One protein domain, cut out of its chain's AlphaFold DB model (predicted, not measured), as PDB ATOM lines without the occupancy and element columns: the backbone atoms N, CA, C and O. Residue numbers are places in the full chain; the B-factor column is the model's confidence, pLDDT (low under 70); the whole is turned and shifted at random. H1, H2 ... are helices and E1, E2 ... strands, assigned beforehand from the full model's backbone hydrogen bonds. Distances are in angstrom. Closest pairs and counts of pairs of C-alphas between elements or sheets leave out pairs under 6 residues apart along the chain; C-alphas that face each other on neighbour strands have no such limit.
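What this domain is: This is residues 221 to 283 and 341 to 387 of the 502 residues of the protein "A-kinase-anchoring protein 8" of Xenopus tropicalis (UniProt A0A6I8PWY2). One long helix, H3, runs along the longest axis, with the shorter helices H2 and H5 meeting it near its beginning, at residues 259 to 262, and H1 running alongside it, closest at Val 275 in its later part. H2 folds back from H3 and is crossed by H4 on one side, H5 packs across H3 on the other side, and the last turns of H3 reach beyond them. The printed part has 110 residues, with one named strand and seven named helices in the order E1, H1, H2, H3, H4, H5, H6, H7, and is mostly helix. It is compact, with a radius of gyration of the C-alphas of 14.0 A and spans of 43 by 32 by 25 A.

How they stand to each other: H3, residues 257 to 282, and H2, residues 242 to 254, form a helical hairpin. They only just touch, with 3 pairs of C-alphas within 8 A, through residues 248 to 252 of H2 and residue 260 of H3; the closest C-alphas, of His 252 and Val 260, are 6.3 A apart. H4, residues 341 to 353, touches H2 at a steep tilt of 53 degrees, the same way, with the C-alphas of Val 247 and Val 343 closest at 5.3 A. H3 and H4 are near each other. H5, residues 357 to 367, only just touches H3, with 3 pairs within 8 A, through residues 259 to 262 of H3; it stands about perpendicular at 76 degrees, with the C-alphas of Phe 262 and Leu 363 closest at 6.9 A. The helix packing is mostly crossed. H1, residues 232 to 240, is close to H3 but not clearly touching, at a shallow tilt of 15 degrees, opposite ways; the closest C-alphas, of Arg 232 and Val 275, are 7.0 A apart. E1, residues 227 to 229, pairs with no named strand; its residues 227 to 228 pair antiparallel with residues 221 to 222. H6, residues 372 to 375, and H5 touch only at the corner, and only just, with 3 pairs within 8 A; the C-alphas of Asn 365 and Phe 372 are closest at 5.9 A. H7, residues 382 to 385, touches no helix. Every O i to N i+4 pair is within hydrogen-bond range in H1, H3, H4 and H5, and 8 of 9 in H2; H6 and H7 are too short for such a pair.

Where its parts are: H3 is 37.8 A long, from C-alpha 257 at (-28.649, -35.717, -4.835) to C-alpha 282 at (-36.373, -50.689, -38.619). H2 measures 18.2 A, H4 18.0 A, H5 15.2 A and H1 12.6 A. E1, H6 and H7 are short. H7 ends with C-alpha 385 at (-33.398, -61.194, -13.084).

The domain as a whole: The C-alphas farthest apart, of Arg 253 and Leu 283, are 43.5 A apart. Residues 284 to 340 are not printed, and C-alphas 283 and 341 are 41.3 A apart across the cut. Of the links printed whole, H6 to H7 is short and the others are tight. The mean pLDDT of the printed part is 81.7; residues 278 to 283, 371 and 373 to 387 are under 70.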
ATOM      1  N   HIS A 221     -37.537 -50.842 -19.744       90.06
ATOM      2  CA  HIS A 221     -37.938 -51.283 -18.412       90.06
ATOM      3  C   HIS A 221     -37.554 -50.210 -17.380       90.06
ATOM      4  O   HIS A 221     -36.387 -50.082 -17.009       90.06
ATOM      5  N   CYS A 222     -38.528 -49.456 -16.868       92.75
ATOM      6  CA  CYS A 222     -38.308 -48.551 -15.741       92.75
ATOM      7  C   CYS A 222     -38.289 -49.360 -14.437       92.75
ATOM      8  O   CYS A 222     -39.337 -49.690 -13.874       92.75
ATOM      9  N   PHE A 223     -37.085 -49.676 -13.951       91.00
ATOM     10  CA  PHE A 223     -36.879 -50.505 -12.759       91.00
ATOM     11  C   PHE A 223     -37.498 -49.908 -11.481       91.00
ATOM     12  O   PHE A 223     -37.937 -50.658 -10.610       91.00
ATOM     13  N   LEU A 224     -37.593 -48.575 -11.389       93.19
ATOM     14  CA  LEU A 224     -38.229 -47.875 -10.269       93.19
ATOM     15  C   LEU A 224     -39.741 -48.127 -10.212       93.19
ATOM     16  O   LEU A 224     -40.269 -48.524  -9.177       93.19
ATOM     17  N   CYS A 225     -40.435 -47.899 -11.328       90.69
ATOM     18  CA  CYS A 225     -41.895 -47.974 -11.405       90.69
ATOM     19  C   CYS A 225     -42.421 -49.379 -11.745       90.69
ATOM     20  O   CYS A 225     -43.634 -49.580 -11.731       90.69
ATOM     21  N   LYS A 226     -41.533 -50.333 -12.067       88.50
ATOM     22  CA  LYS A 226     -41.854 -51.653 -12.649       88.50
ATOM     23  C   LYS A 226     -42.688 -51.552 -13.933       88.50
ATOM     24  O   LYS A 226     -43.592 -52.349 -14.167       88.50
ATOM     25  N   TYR A 227     -42.386 -50.544 -14.746       89.19
ATOM     26  CA  TYR A 227     -43.078 -50.257 -15.998       89.19
ATOM     27  C   TYR A 227     -42.278 -50.789 -17.191       89.19
ATOM     28  O   TYR A 227     -41.052 -50.677 -17.201       89.19
ATOM     29  N   GLN A 228     -42.967 -51.357 -18.179       89.44
ATOM     30  CA  GLN A 228     -42.381 -52.067 -19.316       89.44
ATOM     31  C   GLN A 228     -43.147 -51.712 -20.596       89.44
ATOM     32  O   GLN A 228     -44.370 -51.842 -20.632       89.44
ATOM     33  N   THR A 229     -42.442 -51.258 -21.635       86.12
ATOM     34  CA  THR A 229     -43.017 -50.968 -22.961       86.12
ATOM     35  C   THR A 229     -41.938 -50.982 -24.045       86.12
ATOM     36  O   THR A 229     -40.768 -50.710 -23.782       86.12
ATOM     37  N   ASP A 230     -42.322 -51.264 -25.284       80.31
ATOM     38  CA  ASP A 230     -41.474 -51.128 -26.467       80.31
ATOM     39  C   ASP A 230     -41.580 -49.717 -27.103       80.31
ATOM     40  O   ASP A 230     -40.679 -49.270 -27.817       80.31
ATOM     41  N   ASN A 231     -42.692 -49.015 -26.870       82.81
ATOM     42  CA  ASN A 231     -43.133 -47.884 -27.683       82.81
ATOM     43  C   ASN A 231     -42.563 -46.541 -27.188       82.81
ATOM     44  O   ASN A 231     -42.889 -46.081 -26.095       82.81
ATOM     45  N   ARG A 232     -41.782 -45.849 -28.038       84.06
ATOM     46  CA  ARG A 232     -41.151 -44.540 -27.747       84.06
ATOM     47  C   ARG A 232     -42.122 -43.494 -27.180       84.06
ATOM     48  O   ARG A 232     -41.731 -42.750 -26.284       84.06
ATOM     49  N   TRP A 233     -43.360 -43.427 -27.673       85.56
ATOM     50  CA  TRP A 233     -44.354 -42.469 -27.174       85.56
ATOM     51  C   TRP A 233     -44.832 -42.834 -25.761       85.56
ATOM     52  O   TRP A 233     -44.916 -41.965 -24.898       85.56
ATOM     53  N   GLN A 234     -45.043 -44.126 -25.490       88.06
ATOM     54  CA  GLN A 234     -45.395 -44.613 -24.152       88.06
ATOM     55  C   GLN A 234     -44.251 -44.388 -23.150       88.06
ATOM     56  O   GLN A 234     -44.501 -43.935 -22.037       88.06
ATOM     57  N   ILE A 235     -42.990 -44.582 -23.565       89.50
ATOM     58  CA  ILE A 235     -41.812 -44.199 -22.767       89.50
ATOM     59  C   ILE A 235     -41.876 -42.704 -22.412       89.50
ATOM     60  O   ILE A 235     -41.778 -42.347 -21.239       89.50
ATOM     61  N   ALA A 236     -42.089 -41.820 -23.392       89.12
ATOM     62  CA  ALA A 236     -42.171 -40.376 -23.150       89.12
ATOM     63  C   ALA A 236     -43.352 -39.988 -22.233       89.12
ATOM     64  O   ALA A 236     -43.197 -39.130 -21.360       89.12
ATOM     65  N   GLN A 237     -44.513 -40.639 -22.375       91.62
ATOM     66  CA  GLN A 237     -45.644 -40.455 -21.463       91.62
ATOM     67  C   GLN A 237     -45.295 -40.904 -20.035       91.62
ATOM     68  O   GLN A 237     -45.613 -40.193 -19.079       91.62
ATOM     69  N   HIS A 238     -44.592 -42.030 -19.879       93.19
ATOM     70  CA  HIS A 238     -44.216 -42.571 -18.578       93.19
ATOM     71  C   HIS A 238     -43.375 -41.584 -17.756       93.19
ATOM     72  O   HIS A 238     -43.745 -41.279 -16.621       93.19
ATOM     73  N   PHE A 239     -42.307 -41.007 -18.324       93.38
ATOM     74  CA  PHE A 239     -41.500 -39.979 -17.639       93.38
ATOM     75  C   PHE A 239     -42.301 -38.699 -17.337       93.38
ATOM     76  O   PHE A 239     -42.090 -38.043 -16.316       93.38
ATOM     77  N   ARG A 240     -43.275 -38.349 -18.189       91.19
ATOM     78  CA  ARG A 240     -44.165 -37.195 -17.974       91.19
ATOM     79  C   ARG A 240     -45.246 -37.447 -16.908       91.19
ATOM     80  O   ARG A 240     -45.790 -36.466 -16.390       91.19
ATOM     81  N   SER A 241     -45.530 -38.706 -16.558       91.81
ATOM     82  CA  SER A 241     -46.589 -39.119 -15.622       91.81
ATOM     83  C   SER A 241     -46.372 -38.637 -14.179       91.81
ATOM     84  O   SER A 241     -45.243 -38.451 -13.719       91.81
ATOM     85  N   THR A 242     -47.462 -38.492 -13.414       90.69
ATOM     86  CA  THR A 242     -47.365 -38.165 -11.978       90.69
ATOM     87  C   THR A 242     -46.747 -39.308 -11.170       90.69
ATOM     88  O   THR A 242     -45.996 -39.045 -10.237       90.69
ATOM     89  N   MET A 243     -46.985 -40.568 -11.572       90.00
ATOM     90  CA  MET A 243     -46.363 -41.757 -10.977       90.00
ATOM     91  C   MET A 243     -44.836 -41.631 -10.956       90.00
ATOM     92  O   MET A 243     -44.221 -41.755  -9.900       90.00
ATOM     93  N   HIS A 244     -44.231 -41.369 -12.118       94.12
ATOM     94  CA  HIS A 244     -42.779 -41.293 -12.256       94.12
ATOM     95  C   HIS A 244     -42.213 -40.072 -11.521       94.12
ATOM     96  O   HIS A 244     -41.283 -40.196 -10.726       94.12
ATOM     97  N   LYS A 245     -42.826 -38.899 -11.714       94.69
ATOM     98  CA  LYS A 245     -42.389 -37.643 -11.084       94.69
ATOM     99  C   LYS A 245     -42.435 -37.696  -9.556       94.69
ATOM    100  O   LYS A 245     -41.516 -37.210  -8.905       94.69
ATOM    101  N   GLU A 246     -43.463 -38.300  -8.959       94.44
ATOM    102  CA  GLU A 246     -43.543 -38.449  -7.499       94.44
ATOM    103  C   GLU A 246     -42.589 -39.524  -6.957       94.44
ATOM    104  O   GLU A 246     -42.046 -39.343  -5.867       94.44
ATOM    105  N   VAL A 247     -42.305 -40.581  -7.729       95.38
ATOM    106  CA  VAL A 247     -41.243 -41.554  -7.420       95.38
ATOM    107  C   VAL A 247     -39.874 -40.865  -7.351       95.38
ATOM    108  O   VAL A 247     -39.218 -40.949  -6.314       95.38
ATOM    109  N   ILE A 248     -39.469 -40.126  -8.390       95.69
ATOM    110  CA  ILE A 248     -38.203 -39.366  -8.406       95.69
ATOM    111  C   ILE A 248     -38.157 -38.350  -7.250       95.69
ATOM    112  O   ILE A 248     -37.172 -38.269  -6.512       95.69
ATOM    113  N   LYS A 249     -39.266 -37.645  -6.992       95.50
ATOM    114  CA  LYS A 249     -39.393 -36.686  -5.880       95.50
ATOM    115  C   LYS A 249     -39.195 -37.317  -4.497       95.50
ATOM    116  O   LYS A 249     -38.647 -36.657  -3.617       95.50
ATOM    117  N   GLU A 250     -39.605 -38.568  -4.287       95.19
ATOM    118  CA  GLU A 250     -39.336 -39.286  -3.033       95.19
ATOM    119  C   GLU A 250     -37.908 -39.857  -2.978       95.19
ATOM    120  O   GLU A 250     -37.312 -39.924  -1.899       95.19
ATOM    121  N   LEU A 251     -37.289 -40.179  -4.120       95.44
ATOM    122  CA  LEU A 251     -35.858 -40.507  -4.169       95.44
ATOM    123  C   LEU A 251     -34.998 -39.311  -3.733       95.44
ATOM    124  O   LEU A 251     -34.151 -39.488  -2.860       95.44
ATOM    125  N   HIS A 252     -35.273 -38.085  -4.198       95.31
ATOM    126  CA  HIS A 252     -34.572 -36.878  -3.712       95.31
ATOM    127  C   HIS A 252     -34.758 -36.600  -2.208       95.31
ATOM    128  O   HIS A 252     -33.945 -35.893  -1.614       95.31
ATOM    129  N   ARG A 253     -35.807 -37.139  -1.568       95.25
ATOM    130  CA  ARG A 253     -36.002 -37.055  -0.105       95.25
ATOM    131  C   ARG A 253     -35.282 -38.156   0.672       95.25
ATOM    132  O   ARG A 253     -35.090 -38.014   1.878       95.25
ATOM    133  N   THR A 254     -34.939 -39.267   0.021       93.50
ATOM    134  CA  THR A 254     -34.497 -40.506   0.687       93.50
ATOM    135  C   THR A 254     -33.101 -40.986   0.284       93.50
ATOM    136  O   THR A 254     -32.592 -41.918   0.918       93.50
ATOM    137  N   LEU A 255     -32.484 -40.357  -0.723       94.12
ATOM    138  CA  LEU A 255     -31.142 -40.613  -1.251       94.12
ATOM    139  C   LEU A 255     -30.371 -39.287  -1.464       94.12
ATOM    140  O   LEU A 255     -30.993 -38.243  -1.658       94.12
ATOM    141  N   PRO A 256     -29.022 -39.299  -1.466       94.81
ATOM    142  CA  PRO A 256     -28.217 -38.124  -1.816       94.81
ATOM    143  C   PRO A 256     -28.460 -37.651  -3.257       94.81
ATOM    144  O   PRO A 256     -28.604 -38.488  -4.148       94.81
ATOM    145  N   LYS A 257     -28.405 -36.330  -3.507       93.25
ATOM    146  CA  LYS A 257     -28.649 -35.717  -4.835       93.25
ATOM    147  C   LYS A 257     -27.921 -36.436  -5.982       93.25
ATOM    148  O   LYS A 257     -28.569 -36.847  -6.937       93.25
ATOM    149  N   TYR A 258     -26.609 -36.658  -5.844       92.44
ATOM    150  CA  TYR A 258     -25.772 -37.294  -6.873       92.44
ATOM    151  C   TYR A 258     -26.228 -38.717  -7.245       92.44
ATOM    152  O   TYR A 258     -26.098 -39.133  -8.393       92.44
ATOM    153  N   LYS A 259     -26.825 -39.458  -6.300       93.75
ATOM    154  CA  LYS A 259     -27.379 -40.795  -6.557       93.75
ATOM    155  C   LYS A 259     -28.694 -40.748  -7.334       93.75
ATOM    156  O   LYS A 259     -29.009 -41.711  -8.024       93.75
ATOM    157  N   VAL A 260     -29.465 -39.665  -7.227       94.12
ATOM    158  CA  VAL A 260     -30.702 -39.506  -8.006       94.12
ATOM    159  C   VAL A 260     -30.375 -39.052  -9.427       94.12
ATOM    160  O   VAL A 260     -30.813 -39.719 -10.357       94.12
ATOM    161  N   ALA A 261     -29.478 -38.071  -9.594       92.88
ATOM    162  CA  ALA A 261     -28.976 -37.656 -10.909       92.88
ATOM    163  C   ALA A 261     -28.390 -38.840 -11.709       92.88
ATOM    164  O   ALA A 261     -28.777 -39.079 -12.851       92.88
ATOM    165  N   PHE A 262     -27.567 -39.682 -11.067       94.12
ATOM    166  CA  PHE A 262     -27.074 -40.926 -11.669       94.12
ATOM    167  C   PHE A 262     -28.196 -41.890 -12.099       94.12
ATOM    168  O   PHE A 262     -28.101 -42.510 -13.157       94.12
ATOM    169  N   ILE A 263     -29.264 -42.041 -11.303       94.06
ATOM    170  CA  ILE A 263     -30.433 -42.864 -11.668       94.06
ATOM    171  C   ILE A 263     -31.150 -42.277 -12.890       94.06
ATOM    172  O   ILE A 263     -31.548 -43.027 -13.783       94.06
ATOM    173  N   GLU A 264     -31.307 -40.958 -12.941       92.19
ATOM    174  CA  GLU A 264     -31.969 -40.258 -14.041       92.19
ATOM    175  C   GLU A 264     -31.155 -40.384 -15.336       92.19
ATOM    176  O   GLU A 264     -31.709 -40.769 -16.366       92.19
ATOM    177  N   GLU A 265     -29.837 -40.188 -15.300       91.25
ATOM    178  CA  GLU A 265     -28.957 -40.418 -16.454       91.25
ATOM    179  C   GLU A 265     -28.895 -41.892 -16.880       91.25
ATOM    180  O   GLU A 265     -28.933 -42.194 -18.077       91.25
ATOM    181  N   TYR A 266     -28.861 -42.831 -15.929       90.25
ATOM    182  CA  TYR A 266     -28.923 -44.270 -16.206       90.25
ATOM    183  C   TYR A 266     -30.219 -44.636 -16.948       90.25
ATOM    184  O   TYR A 266     -30.184 -45.386 -17.927       90.25
ATOM    185  N   LEU A 267     -31.360 -44.078 -16.528       91.19
ATOM    186  CA  LEU A 267     -32.645 -44.265 -17.203       91.19
ATOM    187  C   LEU A 267     -32.653 -43.624 -18.600       91.19
ATOM    188  O   LEU A 267     -33.074 -44.277 -19.557       91.19
ATOM    189  N   HIS A 268     -32.129 -42.405 -18.760       88.12
ATOM    190  CA  HIS A 268     -32.001 -41.759 -20.073       88.12
ATOM    191  C   HIS A 268     -31.084 -42.540 -21.028       88.12
ATOM    192  O   HIS A 268     -31.380 -42.630 -22.224       88.12
ATOM    193  N   ARG A 269     -30.003 -43.156 -20.528       86.44
ATOM    194  CA  ARG A 269     -29.157 -44.074 -21.308       86.44
ATOM    195  C   ARG A 269     -29.958 -45.279 -21.801       86.44
ATOM    196  O   ARG A 269     -29.851 -45.630 -22.975       86.44
ATOM    197  N   ASP A 270     -30.768 -45.894 -20.945       83.94
ATOM    198  CA  ASP A 270     -31.554 -47.075 -21.320       83.94
ATOM    199  C   ASP A 270     -32.670 -46.738 -22.326       83.94
ATOM    200  O   ASP A 270     -32.919 -47.520 -23.245       83.94
ATOM    201  N   VAL A 271     -33.253 -45.533 -22.261       83.94
ATOM    202  CA  VAL A 271     -34.121 -45.001 -23.333       83.94
ATOM    203  C   VAL A 271     -33.339 -44.810 -24.639       83.94
ATOM    204  O   VAL A 271     -33.767 -45.304 -25.685       83.94
ATOM    205  N   LYS A 272     -32.179 -44.135 -24.601       84.06
ATOM    206  CA  LYS A 272     -31.314 -43.917 -25.780       84.06
ATOM    207  C   LYS A 272     -30.901 -45.247 -26.429       84.06
ATOM    208  O   LYS A 272     -30.873 -45.347 -27.659       84.06
ATOM    209  N   LYS A 273     -30.657 -46.289 -25.629       81.25
ATOM    210  CA  LYS A 273     -30.382 -47.652 -26.100       81.25
ATOM    211  C   LYS A 273     -31.578 -48.262 -26.837       81.25
ATOM    212  O   LYS A 273     -31.441 -48.608 -28.006       81.25
ATOM    213  N   VAL A 274     -32.755 -48.316 -26.213       77.88
ATOM    214  CA  VAL A 274     -33.966 -48.898 -26.830       77.88
ATOM    215  C   VAL A 274     -34.345 -48.184 -28.135       77.88
ATOM    216  O   VAL A 274     -34.680 -48.833 -29.127       77.88
ATOM    217  N   VAL A 275     -34.228 -46.853 -28.182       77.31
ATOM    218  CA  VAL A 275     -34.507 -46.064 -29.395       77.31
ATOM    219  C   VAL A 275     -33.473 -46.319 -30.504       77.31
ATOM    220  O   VAL A 275     -33.851 -46.412 -31.674       77.31
ATOM    221  N   SER A 276     -32.186 -46.465 -30.175       75.12
ATOM    222  CA  SER A 276     -31.137 -46.715 -31.178       75.12
ATOM    223  C   SER A 276     -31.132 -48.155 -31.702       75.12
ATOM    224  O   SER A 276     -31.016 -48.347 -32.915       75.12
ATOM    225  N   GLU A 277     -31.360 -49.154 -30.845       71.19
ATOM    226  CA  GLU A 277     -31.541 -50.557 -31.253       71.19
ATOM    227  C   GLU A 277     -32.788 -50.713 -32.150       71.19
ATOM    228  O   GLU A 277     -32.705 -51.320 -33.222       71.19
ATOM    229  N   ARG A 278     -33.910 -50.053 -31.808       66.12
ATOM    230  CA  ARG A 278     -35.105 -49.976 -32.674       66.12
ATOM    231  C   ARG A 278     -34.801 -49.339 -34.032       66.12
ATOM    232  O   ARG A 278     -35.241 -49.866 -35.052       66.12
ATOM    233  N   ARG A 279     -34.043 -48.234 -34.077       61.12
ATOM    234  CA  ARG A 279     -33.673 -47.568 -35.344       61.12
ATOM    235  C   ARG A 279     -32.885 -48.506 -36.262       61.12
ATOM    236  O   ARG A 279     -33.150 -48.529 -37.458       61.12
ATOM    237  N   GLN A 280     -31.970 -49.307 -35.716       60.16
ATOM    238  CA  GLN A 280     -31.202 -50.291 -36.491       60.16
ATOM    239  C   GLN A 280     -32.092 -51.422 -37.035       60.16
ATOM    240  O   GLN A 280     -31.970 -51.797 -38.201       60.16
ATOM    241  N   GLN A 281     -33.035 -51.921 -36.234       58.59
ATOM    242  CA  GLN A 281     -33.973 -52.970 -36.653       58.59
ATOM    243  C   GLN A 281     -34.967 -52.495 -37.720       58.59
ATOM    244  O   GLN A 281     -35.278 -53.244 -38.647       58.59
ATOM    245  N   HIS A 282     -35.422 -51.242 -37.651       52.56
ATOM    246  CA  HIS A 282     -36.373 -50.689 -38.619       52.56
ATOM    247  C   HIS A 282     -35.773 -50.489 -40.027       52.56
ATOM    248  O   HIS A 282     -36.519 -50.389 -40.999       52.56
ATOM    249  N   LEU A 283     -34.437 -50.480 -40.155       49.28
ATOM    250  CA  LEU A 283     -33.733 -50.565 -41.444       49.28
ATOM    251  C   LEU A 283     -33.552 -52.017 -41.940       49.28
ATOM    252  O   LEU A 283     -33.269 -52.221 -43.119       49.28
ATOM    253  N   LYS A 341     -47.735 -47.786  -2.221       90.31
ATOM    254  CA  LYS A 341     -46.925 -49.017  -2.320       90.31
ATOM    255  C   LYS A 341     -45.867 -48.946  -3.426       90.31
ATOM    256  O   LYS A 341     -44.774 -49.474  -3.234       90.31
ATOM    257  N   THR A 342     -46.176 -48.336  -4.572       89.25
ATOM    258  CA  THR A 342     -45.216 -48.174  -5.675       89.25
ATOM    259  C   THR A 342     -44.103 -47.198  -5.300       89.25
ATOM    260  O   THR A 342     -42.947 -47.513  -5.557       89.25
ATOM    261  N   VAL A 343     -44.417 -46.082  -4.632       92.12
ATOM    262  CA  VAL A 343     -43.414 -45.106  -4.158       92.12
ATOM    263  C   VAL A 343     -42.538 -45.683  -3.034       92.12
ATOM    264  O   VAL A 343     -41.310 -45.638  -3.119       92.12
ATOM    265  N   ASP A 344     -43.137 -46.308  -2.014       91.19
ATOM    266  CA  ASP A 344     -42.387 -47.003  -0.954       91.19
ATOM    267  C   ASP A 344     -41.502 -48.118  -1.554       91.19
ATOM    268  O   ASP A 344     -40.338 -48.295  -1.184       91.19
ATOM    269  N   GLY A 345     -42.043 -48.852  -2.533       92.50
ATOM    270  CA  GLY A 345     -41.350 -49.909  -3.263       92.50
ATOM    271  C   GLY A 345     -40.186 -49.403  -4.116       92.50
ATOM    272  O   GLY A 345     -39.117 -50.014  -4.089       92.50
ATOM    273  N   SER A 346     -40.341 -48.284  -4.830       93.00
ATOM    274  CA  SER A 346     -39.284 -47.713  -5.673       93.00
ATOM    275  C   SER A 346     -38.102 -47.215  -4.845       93.00
ATOM    276  O   SER A 346     -36.959 -47.411  -5.251       93.00
ATOM    277  N   VAL A 347     -38.345 -46.663  -3.648       93.62
ATOM    278  CA  VAL A 347     -37.276 -46.296  -2.698       93.62
ATOM    279  C   VAL A 347     -36.498 -47.534  -2.234       93.62
ATOM    280  O   VAL A 347     -35.273 -47.485  -2.116       93.62
ATOM    281  N   ILE A 348     -37.173 -48.665  -1.999       93.31
ATOM    282  CA  ILE A 348     -36.515 -49.933  -1.637       93.31
ATOM    283  C   ILE A 348     -35.699 -50.488  -2.815       93.31
ATOM    284  O   ILE A 348     -34.570 -50.934  -2.611       93.31
ATOM    285  N   VAL A 349     -36.231 -50.442  -4.041       94.12
ATOM    286  CA  VAL A 349     -35.516 -50.891  -5.249       94.12
ATOM    287  C   VAL A 349     -34.292 -50.011  -5.523       94.12
ATOM    288  O   VAL A 349     -33.203 -50.546  -5.696       94.12
ATOM    289  N   ALA A 350     -34.423 -48.683  -5.473       93.62
ATOM    290  CA  ALA A 350     -33.303 -47.758  -5.663       93.62
ATOM    291  C   ALA A 350     -32.209 -47.927  -4.592       93.62
ATOM    292  O   ALA A 350     -31.023 -47.817  -4.891       93.62
ATOM    293  N   LYS A 351     -32.579 -48.259  -3.348       92.25
ATOM    294  CA  LYS A 351     -31.601 -48.595  -2.298       92.25
ATOM    295  C   LYS A 351     -30.873 -49.910  -2.568       92.25
ATOM    296  O   LYS A 351     -29.687 -49.981  -2.274       92.25
ATOM    297  N   LYS A 352     -31.543 -50.917  -3.144       92.56
ATOM    298  CA  LYS A 352     -30.911 -52.182  -3.561       92.56
ATOM    299  C   LYS A 352     -29.988 -52.016  -4.766       92.56
ATOM    300  O   LYS A 352     -28.896 -52.558  -4.737       92.56
ATOM    301  N   PHE A 353     -30.392 -51.219  -5.753       91.12
ATOM    302  CA  PHE A 353     -29.606 -50.889  -6.948       91.12
ATOM    303  C   PHE A 353     -28.196 -50.367  -6.604       91.12
ATOM    304  O   PHE A 353     -27.235 -50.690  -7.286       91.12
ATOM    305  N   PHE A 354     -28.041 -49.642  -5.488       91.50
ATOM    306  CA  PHE A 354     -26.737 -49.187  -4.977       91.50
ATOM    307  C   PHE A 354     -25.995 -50.168  -4.049       91.50
ATOM    308  O   PHE A 354     -25.021 -49.770  -3.411       91.50
ATOM    309  N   LEU A 355     -26.440 -51.423  -3.948       90.50
ATOM    310  CA  LEU A 355     -25.701 -52.522  -3.307       90.50
ATOM    311  C   LEU A 355     -24.989 -53.411  -4.338       90.50
ATOM    312  O   LEU A 355     -24.103 -54.186  -3.977       90.50
ATOM    313  N   ASP A 356     -25.379 -53.312  -5.608       90.12
ATOM    314  CA  ASP A 356     -24.840 -54.125  -6.687       90.12
ATOM    315  C   ASP A 356     -23.478 -53.591  -7.142       90.12
ATOM    316  O   ASP A 356     -23.352 -52.432  -7.539       90.12
ATOM    317  N   LYS A 357     -22.446 -54.444  -7.106       90.19
ATOM    318  CA  LYS A 357     -21.045 -54.060  -7.375       90.19
ATOM    319  C   LYS A 357     -20.872 -53.340  -8.710       90.19
ATOM    320  O   LYS A 357     -20.272 -52.275  -8.753       90.19
ATOM    321  N   ASP A 358     -21.482 -53.885  -9.761       87.94
ATOM    322  CA  ASP A 358     -21.484 -53.308 -11.106       87.94
ATOM    323  C   ASP A 358     -22.043 -51.876 -11.154       87.94
ATOM    324  O   ASP A 358     -21.624 -51.070 -11.979       87.94
ATOM    325  N   ILE A 359     -23.017 -51.561 -10.295       90.00
ATOM    326  CA  ILE A 359     -23.658 -50.243 -10.223       90.00
ATOM    327  C   ILE A 359     -22.855 -49.292  -9.332       90.00
ATOM    328  O   ILE A 359     -22.837 -48.095  -9.601       90.00
ATOM    329  N   ILE A 360     -22.160 -49.811  -8.315       90.19
ATOM    330  CA  ILE A 360     -21.207 -49.044  -7.502       90.19
ATOM    331  C   ILE A 360     -20.025 -48.604  -8.376       90.19
ATOM    332  O   ILE A 360     -19.811 -47.406  -8.509       90.19
ATOM    333  N   GLU A 361     -19.364 -49.527  -9.083       89.81
ATOM    334  CA  GLU A 361     -18.284 -49.197 -10.031       89.81
ATOM    335  C   GLU A 361     -18.737 -48.171 -11.086       89.81
ATOM    336  O   GLU A 361     -17.975 -47.288 -11.488       89.81
ATOM    337  N   LEU A 362     -19.995 -48.258 -11.530       89.31
ATOM    338  CA  LEU A 362     -20.559 -47.342 -12.514       89.31
ATOM    339  C   LEU A 362     -20.892 -45.956 -11.941       89.31
ATOM    340  O   LEU A 362     -20.715 -44.956 -12.636       89.31
ATOM    341  N   LEU A 363     -21.346 -45.899 -10.688       90.75
ATOM    342  CA  LEU A 363     -21.554 -44.665  -9.932       90.75
ATOM    343  C   LEU A 363     -20.217 -43.977  -9.636       90.75
ATOM    344  O   LEU A 363     -20.127 -42.763  -9.775       90.75
ATOM    345  N   ASP A 364     -19.181 -44.734  -9.283       90.50
ATOM    346  CA  ASP A 364     -17.848 -44.190  -9.016       90.50
ATOM    347  C   ASP A 364     -17.254 -43.583 -10.302       90.50
ATOM    348  O   ASP A 364     -16.832 -42.429 -10.299       90.50
ATOM    349  N   ASN A 365     -17.373 -44.277 -11.444       88.69
ATOM    350  CA  ASN A 365     -17.036 -43.707 -12.758       88.69
ATOM    351  C   ASN A 365     -17.819 -42.412 -13.055       88.69
ATOM    352  O   ASN A 365     -17.262 -41.466 -13.603       88.69
ATOM    353  N   TYR A 366     -19.106 -42.350 -12.711       88.50
ATOM    354  CA  TYR A 366     -19.902 -41.135 -12.891       88.50
ATOM    355  C   TYR A 366     -19.401 -39.974 -12.015       88.50
ATOM    356  O   TYR A 366     -19.228 -38.864 -12.515       88.50
ATOM    357  N   MET A 367     -19.077 -40.237 -10.744       88.75
ATOM    358  CA  MET A 367     -18.509 -39.238  -9.825       88.75
ATOM    359  C   MET A 367     -17.120 -38.738 -10.259       88.75
ATOM    360  O   MET A 367     -16.765 -37.599  -9.968       88.75
ATOM    361  N   GLU A 368     -16.348 -39.557 -10.976       88.25
ATOM    362  CA  GLU A 368     -15.069 -39.181 -11.603       88.25
ATOM    363  C   GLU A 368     -15.224 -38.366 -12.905       88.25
ATOM    364  O   GLU A 368     -14.220 -37.982 -13.507       88.25
ATOM    365  N   GLY A 369     -16.446 -38.148 -13.406       81.56
ATOM    366  CA  GLY A 369     -16.683 -37.568 -14.736       81.56
ATOM    367  C   GLY A 369     -16.287 -38.494 -15.897       81.56
ATOM    368  O   GLY A 369     -16.221 -38.072 -17.054       81.56
ATOM    369  N   ASN A 370     -16.021 -39.773 -15.619       77.00
ATOM    370  CA  ASN A 370     -15.737 -40.778 -16.635       77.00
ATOM    371  C   ASN A 370     -17.021 -41.108 -17.421       77.00
ATOM    372  O   ASN A 370     -18.079 -41.333 -16.838       77.00
ATOM    373  N   ASN A 371     -16.920 -41.229 -18.752       67.88
ATOM    374  CA  ASN A 371     -18.040 -41.552 -19.653       67.88
ATOM    375  C   ASN A 371     -18.612 -42.973 -19.420       67.88
ATOM    376  O   ASN A 371     -18.373 -43.907 -20.193       67.88
ATOM    377  N   PHE A 372     -19.389 -43.141 -18.349       74.38
ATOM    378  CA  PHE A 372     -19.926 -44.422 -17.882       74.38
ATOM    379  C   PHE A 372     -20.839 -45.079 -18.931       74.38
ATOM    380  O   PHE A 372     -20.793 -46.294 -19.127       74.38
ATOM    381  N   ILE A 373     -21.578 -44.254 -19.683       66.19
ATOM    382  CA  ILE A 373     -22.414 -44.625 -20.835       66.19
ATOM    383  C   ILE A 373     -21.640 -45.463 -21.868       66.19
ATOM    384  O   ILE A 373     -22.179 -46.437 -22.394       66.19
ATOM    385  N   ALA A 374     -20.375 -45.119 -22.136       56.03
ATOM    386  CA  ALA A 374     -19.538 -45.816 -23.113       56.03
ATOM    387  C   ALA A 374     -18.885 -47.089 -22.544       56.03
ATOM    388  O   ALA A 374     -18.661 -48.049 -23.282       56.03
ATOM    389  N   LYS A 375     -18.600 -47.126 -21.234       51.16
ATOM    390  CA  LYS A 375     -18.000 -48.295 -20.565       51.16
ATOM    391  C   LYS A 375     -19.010 -49.438 -20.352       51.16
ATOM    392  O   LYS A 375     -18.610 -50.596 -20.220       51.16
ATOM    393  N   THR A 376     -20.320 -49.162 -20.357       51.50
ATOM    394  CA  THR A 376     -21.360 -50.177 -20.106       51.50
ATOM    395  C   THR A 376     -21.612 -51.147 -21.261       51.50
ATOM    396  O   THR A 376     -22.603 -51.049 -21.980       51.50
ATOM    397  N   THR A 377     -20.821 -52.219 -21.309       45.28
ATOM    398  CA  THR A 377     -21.202 -53.490 -21.969       45.28
ATOM    399  C   THR A 377     -22.278 -54.273 -21.191       45.28
ATOM    400  O   THR A 377     -22.615 -55.408 -21.539       45.28
ATOM    401  N   HIS A 378     -22.841 -53.673 -20.135       44.97
ATOM    402  CA  HIS A 378     -23.771 -54.309 -19.213       44.97
ATOM    403  C   HIS A 378     -25.058 -54.766 -19.905       44.97
ATOM    404  O   HIS A 378     -25.926 -53.979 -20.291       44.97
ATOM    405  N   LYS A 379     -25.209 -56.088 -20.015       42.78
ATOM    406  CA  LYS A 379     -26.479 -56.748 -20.328       42.78
ATOM    407  C   LYS A 379     -27.378 -56.649 -19.094       42.78
ATOM    408  O   LYS A 379     -27.477 -57.629 -18.365       42.78
ATOM    409  N   GLY A 380     -27.963 -55.464 -18.868       42.03
ATOM    410  CA  GLY A 380     -28.653 -55.016 -17.646       42.03
ATOM    411  C   GLY A 380     -29.330 -56.125 -16.842       42.03
ATOM    412  O   GLY A 380     -30.512 -56.412 -17.024       42.03
ATOM    413  N   ALA A 381     -28.556 -56.778 -15.973       36.50
ATOM    414  CA  ALA A 381     -28.946 -58.058 -15.390       36.50
ATOM    415  C   ALA A 381     -29.928 -57.874 -14.231       36.50
ATOM    416  O   ALA A 381     -30.855 -58.661 -14.070       36.50
ATOM    417  N   LEU A 382     -29.744 -56.799 -13.473       39.09
ATOM    418  CA  LEU A 382     -30.467 -56.481 -12.244       39.09
ATOM    419  C   LEU A 382     -31.899 -56.002 -12.544       39.09
ATOM    420  O   LEU A 382     -32.840 -56.356 -11.840       39.09
ATOM    421  N   ALA A 383     -32.095 -55.329 -13.681       41.94
ATOM    422  CA  ALA A 383     -33.418 -55.022 -14.229       41.94
ATOM    423  C   ALA A 383     -34.127 -56.240 -14.870       41.94
ATOM    424  O   ALA A 383     -35.307 -56.148 -15.195       41.94
ATOM    425  N   ARG A 384     -33.432 -57.373 -15.083       47.62
ATOM    426  CA  ARG A 384     -33.938 -58.532 -15.855       47.62
ATOM    427  C   ARG A 384     -34.022 -59.855 -15.086       47.62
ATOM    428  O   ARG A 384     -34.635 -60.790 -15.599       47.62
ATOM    429  N   LYS A 385     -33.407 -59.967 -13.906       38.38
ATOM    430  CA  LYS A 385     -33.398 -61.194 -13.084       38.38
ATOM    431  C   LYS A 385     -34.284 -61.096 -11.843       38.38
ATOM    432  O   LYS A 385     -34.988 -62.054 -11.543       38.38
ATOM    433  N   ASP A 386     -34.275 -59.946 -11.168       33.56
ATOM    434  CA  ASP A 386     -34.827 -59.799  -9.813       33.56
ATOM    435  C   ASP A 386     -36.109 -58.949  -9.743       33.56
ATOM    436  O   ASP A 386     -36.671 -58.741  -8.664       33.56
ATOM    437  N   ILE A 387     -36.625 -58.500 -10.893       39.84
ATOM    438  CA  ILE A 387     -38.027 -58.082 -11.016       39.84
ATOM    439  C   ILE A 387     -38.870 -59.363 -11.120       39.84
ATOM    440  O   ILE A 387     -38.714 -60.100 -12.099       39.84
TER     441      ILE A 387